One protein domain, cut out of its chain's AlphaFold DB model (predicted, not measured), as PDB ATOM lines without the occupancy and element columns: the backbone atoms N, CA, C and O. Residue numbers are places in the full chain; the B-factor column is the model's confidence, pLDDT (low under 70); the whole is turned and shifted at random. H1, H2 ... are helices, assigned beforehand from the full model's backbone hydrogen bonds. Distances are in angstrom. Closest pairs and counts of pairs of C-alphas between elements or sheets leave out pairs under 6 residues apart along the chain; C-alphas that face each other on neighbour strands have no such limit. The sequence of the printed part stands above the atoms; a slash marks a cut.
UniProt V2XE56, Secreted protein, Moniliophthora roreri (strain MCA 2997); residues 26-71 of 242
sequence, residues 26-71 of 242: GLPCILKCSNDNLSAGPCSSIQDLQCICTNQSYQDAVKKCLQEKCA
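AT A GLANCE: This is residues 26 to 71 of the 242 residues of the protein "Secreted protein" of Moniliophthora roreri (strain MCA 2997) (UniProt V2XE56). A long helix, H3, makes one side of this small elongated body, with H1 packed slantwise on it; at the end away from the first and last residues, the short H2 stands crosswise to H3, reached from H1 by the long loop of residues 37 to 48. The printed part has 46 residues with three named helices, H1, H2, H3, and no named strand: all helix. It is compact, with a radius of gyration of the C-alphas of 9.6 A, and spans 26 by 16 by 15 A.

IN THESE COORDINATES: H1, residues 26 to 36, begins at C-alpha 26 (120.690, 153.653, 179.326) and is 15.3 A long. H2 is residues 49 to 54. H3, residues 56 to 69, is 19.7 A long and ends at C-alpha 69 (116.453, 161.904, 182.449).

HOW THE PARTS SIT: H1 and H3 touch, closest at the C-alphas of Cys 33 and Cys 65, 5.6 A; they run opposite ways at a steep tilt of 47 degrees. H2 and H3 only just touch, with 3 pairs of C-alphas within 8 A, and only at the corner by their link; H3 does so with residues 58 to 59 alone. Closest are the C-alphas of Ile 52 and Tyr 58, 6.5 A; the lines are about perpendicular at 79 degrees. H1 and H2 are apart. In H1, H2 and H3 every O i to N i+4 pair is within hydrogen-bond range.

THE WHOLE: The C-alphas farthest apart, of Pro 42 and Ala 71, are 27.3 A apart. The printed part has no cut. The link H1 to H2 is long, H2 to H3 tight. Residue 26 is under pLDDT 70.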
ATOM      1  N   GLY A  26     119.806 152.644 178.755       65.19
ATOM      2  CA  GLY A  26     120.690 153.653 179.326       65.19
ATOM      3  C   GLY A  26     121.597 154.326 178.316       65.19
ATOM      4  O   GLY A  26     121.787 155.540 178.367       65.19
ATOM      5  N   LEU A  27     122.122 153.565 177.355       79.00
ATOM      6  CA  LEU A  27     123.077 154.079 176.377       79.00
ATOM      7  C   LEU A  27     122.534 155.266 175.556       79.00
ATOM      8  O   LEU A  27     123.233 156.282 175.470       79.00
ATOM      9  N   PRO A  28     121.304 155.228 174.995       82.81
ATOM     10  CA  PRO A  28     120.752 156.385 174.291       82.81
ATOM     11  C   PRO A  28     120.513 157.578 175.223       82.81
ATOM     12  O   PRO A  28     120.695 158.717 174.793       82.81
ATOM     13  N   CYS A  29     120.164 157.348 176.492       89.75
ATOM     14  CA  CYS A  29     120.000 158.429 177.462       89.75
ATOM     15  C   CYS A  29     121.338 159.111 177.782       89.75
ATOM     16  O   CYS A  29     121.441 160.337 177.734       89.75
ATOM     17  N   ILE A  30     122.387 158.317 178.008       89.62
ATOM     18  CA  ILE A  30     123.742 158.801 178.282       89.62
ATOM     19  C   ILE A  30     124.291 159.584 177.089       89.62
ATOM     20  O   ILE A  30     124.796 160.693 177.267       89.62
ATOM     21  N   LEU A  31     124.148 159.052 175.871       88.50
ATOM     22  CA  LEU A  31     124.563 159.731 174.641       88.50
ATOM     23  C   LEU A  31     123.812 161.046 174.439       88.50
ATOM     24  O   LEU A  31     124.431 162.062 174.126       88.50
ATOM     25  N   LYS A  32     122.493 161.054 174.659       92.00
ATOM     26  CA  LYS A  32     121.684 162.268 174.534       92.00
ATOM     27  C   LYS A  32     122.093 163.321 175.561       92.00
ATOM     28  O   LYS A  32     122.354 164.455 175.178       92.00
ATOM     29  N   CYS A  33     122.220 162.948 176.835       94.50
ATOM     30  CA  CYS A  33     122.668 163.864 177.882       94.50
ATOM     31  C   CYS A  33     124.077 164.402 177.623       94.50
ATOM     32  O   CYS A  33     124.322 165.589 177.817       94.50
ATOM     33  N   SER A  34     124.984 163.559 177.139       92.00
ATOM     34  CA  SER A  34     126.343 163.970 176.784       92.00
ATOM     35  C   SER A  34     126.352 164.976 175.633       92.00
ATOM     36  O   SER A  34     127.116 165.937 175.672       92.00
ATOM     37  N   ASN A  35     125.496 164.787 174.626       92.38
ATOM     38  CA  ASN A  35     125.428 165.658 173.454       92.38
ATOM     39  C   ASN A  35     124.714 166.989 173.755       92.38
ATOM     40  O   ASN A  35     125.214 168.054 173.402       92.38
ATOM     41  N   ASP A  36     123.590 166.945 174.479       94.56
ATOM     42  CA  ASP A  36     122.801 168.132 174.841       94.56
ATOM     43  C   ASP A  36     123.600 169.113 175.719       94.56
ATOM     44  O   ASP A  36     123.401 170.327 175.652       94.56
ATOM     45  N   ASN A  37     124.528 168.592 176.528       95.56
ATOM     46  CA  ASN A  37     125.317 169.386 177.468       95.56
ATOM     47  C   ASN A  37     126.707 169.776 176.946       95.56
ATOM     48  O   ASN A  37     127.453 170.401 177.695       95.56
ATOM     49  N   LEU A  38     127.058 169.501 175.680       93.12
ATOM     50  CA  LEU A  38     128.320 169.995 175.092       93.12
ATOM     51  C   LEU A  38     128.455 171.516 175.224       93.12
ATOM     52  O   LEU A  38     129.529 172.020 175.532       93.12
ATOM     53  N   SER A  39     127.335 172.229 175.103       92.12
ATOM     54  CA  SER A  39     127.241 173.686 175.245       92.12
ATOM     55  C   SER A  39     127.592 174.209 176.647       92.12
ATOM     56  O   SER A  39     127.828 175.404 176.803       92.12
ATOM     57  N   ALA A  40     127.585 173.352 177.674       92.19
ATOM     58  CA  ALA A  40     127.921 173.733 179.047       92.19
ATOM     59  C   ALA A  40     129.437 173.906 179.265       92.19
ATOM     60  O   ALA A  40     129.851 174.407 180.309       92.19
ATOM     61  N   GLY A  41     130.260 173.506 178.290       90.12
ATOM     62  CA  GLY A  41     131.709 173.665 178.315       90.12
ATOM     63  C   GLY A  41     132.281 174.079 176.952       90.12
ATOM     64  O   GLY A  41     131.545 174.259 175.986       90.12
ATOM     65  N   PRO A  42     133.612 174.218 176.846       91.38
ATOM     66  CA  PRO A  42     134.308 174.541 175.602       91.38
ATOM     67  C   PRO A  42     134.508 173.312 174.695       91.38
ATOM     68  O   PRO A  42     135.195 173.401 173.678       91.38
ATOM     69  N   CYS A  43     133.960 172.151 175.063       91.56
ATOM     70  CA  CYS A  43     134.190 170.906 174.343       91.56
ATOM     71  C   CYS A  43     133.441 170.924 173.015       91.56
ATOM     72  O   CYS A  43     132.220 171.041 172.968       91.56
ATOM     73  N   SER A  44     134.189 170.793 171.922       88.12
ATOM     74  CA  SER A  44     133.631 170.902 170.569       88.12
ATOM     75  C   SER A  44     132.894 169.635 170.121       88.12
ATOM     76  O   SER A  44     132.108 169.678 169.179       88.12
ATOM     77  N   SER A  45     133.155 168.496 170.770       89.31
ATOM     78  CA  SER A  45     132.579 167.191 170.431       89.31
ATOM     79  C   SER A  45     132.616 166.248 171.630       89.31
ATOM     80  O   SER A  45     133.530 166.330 172.448       89.31
ATOM     81  N   ILE A  46     131.683 165.286 171.681       86.50
ATOM     82  CA  ILE A  46     131.693 164.172 172.648       86.50
ATOM     83  C   ILE A  46     132.910 163.239 172.485       86.50
ATOM     84  O   ILE A  46     133.181 162.410 173.349       86.50
ATOM     85  N   GLN A  47     133.629 163.342 171.365       85.25
ATOM     86  CA  GLN A  47     134.855 162.582 171.124       85.25
ATOM     87  C   GLN A  47     136.097 163.255 171.726       85.25
ATOM     88  O   GLN A  47     137.130 162.598 171.862       85.25
ATOM     89  N   ASP A  48     136.008 164.539 172.106       87.81
ATOM     90  CA  ASP A  48     137.081 165.256 172.797       87.81
ATOM     91  C   ASP A  48     137.113 164.839 174.269       87.81
ATOM     92  O   ASP A  48     136.735 165.567 175.189       87.81
ATOM     93  N   LEU A  49     137.544 163.596 174.468       88.06
ATOM     94  CA  LEU A  49     137.681 162.967 175.768       88.06
ATOM     95  C   LEU A  49     138.535 163.827 176.697       88.06
ATOM     96  O   LEU A  49     138.217 163.942 177.872       88.06
ATOM     97  N   GLN A  50     139.576 164.492 176.194       87.75
ATOM     98  CA  GLN A  50     140.427 165.317 177.039       87.75
ATOM     99  C   GLN A  50     139.686 166.547 177.565       87.75
ATOM    100  O   GLN A  50     139.756 166.818 178.764       87.75
ATOM    101  N   CYS A  51     138.919 167.243 176.722       92.31
ATOM    102  CA  CYS A  51     138.069 168.335 177.185       92.31
ATOM    103  C   CYS A  51     136.972 167.843 178.137       92.31
ATOM    104  O   CYS A  51     136.814 168.378 179.230       92.31
ATOM    105  N   ILE A  52     136.246 166.788 177.770       92.44
ATOM    106  CA  ILE A  52     135.127 166.248 178.561       92.44
ATOM    107  C   ILE A  52     135.583 165.817 179.955       92.44
ATOM    108  O   ILE A  52     134.918 166.079 180.960       92.44
ATOM    109  N   CYS A  53     136.744 165.178 180.025       92.38
ATOM    110  CA  CYS A  53     137.292 164.637 181.257       92.38
ATOM    111  C   CYS A  53     137.947 165.688 182.156       92.38
ATOM    112  O   CYS A  53     138.118 165.435 183.346       92.38
ATOM    113  N   THR A  54     138.285 166.863 181.624       92.75
ATOM    114  CA  THR A  54     138.878 167.966 182.400       92.75
ATOM    115  C   THR A  54     137.889 169.094 182.683       92.75
ATOM    116  O   THR A  54     138.097 169.878 183.606       92.75
ATOM    117  N   ASN A  55     136.793 169.188 181.927       93.56
ATOM    118  CA  ASN A  55     135.834 170.269 182.070       93.56
ATOM    119  C   ASN A  55     134.751 169.954 183.111       93.56
ATOM    120  O   ASN A  55     133.781 169.249 182.834       93.56
ATOM    121  N   GLN A  56     134.891 170.540 184.300       94.19
ATOM    122  CA  GLN A  56     133.958 170.338 185.410       94.19
ATOM    123  C   GLN A  56     132.517 170.755 185.061       94.19
ATOM    124  O   GLN A  56     131.579 170.031 185.378       94.19
ATOM    125  N   SER A  57     132.338 171.875 184.350       93.81
ATOM    126  CA  SER A  57     131.014 172.393 183.975       93.81
ATOM    127  C   SER A  57     130.241 171.430 183.073       93.81
ATOM    128  O   SER A  57     129.052 171.201 183.293       93.81
ATOM    129  N   TYR A  58     130.921 170.812 182.104       94.31
ATOM    130  CA  TYR A  58     130.356 169.750 181.279       94.31
ATOM    131  C   TYR A  58     129.977 168.531 182.127       94.31
ATOM    132  O   TYR A  58     128.855 168.036 182.023       94.31
ATOM    133  N   GLN A  59     130.877 168.064 182.999       92.38
ATOM    134  CA  GLN A  59     130.619 166.885 183.830       92.38
ATOM    135  C   GLN A  59     129.431 167.080 184.771       92.38
ATOM    136  O   GLN A  59     128.593 166.185 184.885       92.38
ATOM    137  N   ASP A  60     129.317 168.248 185.403       94.62
ATOM    138  CA  ASP A  60     128.202 168.574 186.290       94.62
ATOM    139  C   ASP A  60     126.879 168.666 185.517       94.62
ATOM    140  O   ASP A  60     125.856 168.142 185.968       94.62
ATOM    141  N   ALA A  61     126.895 169.266 184.323       95.69
ATOM    142  CA  ALA A  61     125.720 169.380 183.465       95.69
ATOM    143  C   ALA A  61     125.243 168.012 182.945       95.69
ATOM    144  O   ALA A  61     124.055 167.690 183.038       95.69
ATOM    145  N   VAL A  62     126.165 167.160 182.480       93.94
ATOM    146  CA  VAL A  62     125.853 165.782 182.074       93.94
ATOM    147  C   VAL A  62     125.333 164.982 183.258       93.94
ATOM    148  O   VAL A  62     124.288 164.351 183.137       93.94
ATOM    149  N   LYS A  63     125.992 165.043 184.422       92.25
ATOM    150  CA  LYS A  63     125.539 164.352 185.637       92.25
ATOM    151  C   LYS A  63     124.123 164.768 186.022       92.25
ATOM    152  O   LYS A  63     123.298 163.901 186.297       92.25
ATOM    153  N   LYS A  64     123.823 166.068 186.000       94.94
ATOM    154  CA  LYS A  64     122.476 166.582 186.268       94.94
ATOM    155  C   LYS A  64     121.463 166.050 185.253       94.94
ATOM    156  O   LYS A  64     120.406 165.571 185.643       94.94
ATOM    157  N   CYS A  65     121.805 166.056 183.965       95.00
ATOM    158  CA  CYS A  65     120.949 165.481 182.932       95.00
ATOM    159  C   CYS A  65     120.697 163.984 183.157       95.00
ATOM    160  O   CYS A  65     119.550 163.548 183.096       95.00
ATOM    161  N   LEU A  66     121.735 163.205 183.480       93.12
ATOM    162  CA  LEU A  66     121.609 161.776 183.776       93.12
ATOM    163  C   LEU A  66     120.691 161.534 184.980       93.12
ATOM    164  O   LEU A  66     119.846 160.647 184.929       93.12
ATOM    165  N   GLN A  67     120.821 162.344 186.035       92.50
ATOM    166  CA  GLN A  67     119.969 162.274 187.227       92.50
ATOM    167  C   GLN A  67     118.501 162.606 186.932       92.50
ATOM    168  O   GLN A  67     117.611 162.034 187.554       92.50
ATOM    169  N   GLU A  68     118.238 163.529 186.005       94.06
ATOM    170  CA  GLU A  68     116.880 163.973 185.670       94.06
ATOM    171  C   GLU A  68     116.198 163.116 184.594       94.06
ATOM    172  O   GLU A  68     114.967 163.067 184.540       94.06
ATOM    173  N   LYS A  69     116.971 162.512 183.687       91.88
ATOM    174  CA  LYS A  69     116.453 161.904 182.449       91.88
ATOM    175  C   LYS A  69     116.708 160.410 182.328       91.88
ATOM    176  O   LYS A  69     115.982 159.767 181.573       91.88
ATOM    177  N   CYS A  70     117.709 159.869 183.017       91.00
ATOM    178  CA  CYS A  70     118.082 158.461 182.902       91.00
ATOM    179  C   CYS A  70     117.665 157.674 184.144       91.00
ATOM    180  O   CYS A  70     117.468 158.241 185.221       91.00
ATOM    181  N   ALA A  71     117.529 156.354 184.004       88.00
ATOM    182  CA  ALA A  71     117.257 155.511 185.155       88.00
ATOM    183  C   ALA A  71     118.493 155.456 186.065       88.00
ATOM    184  O   ALA A  71     119.638 155.552 185.620       88.00
TER     185      ALA A  71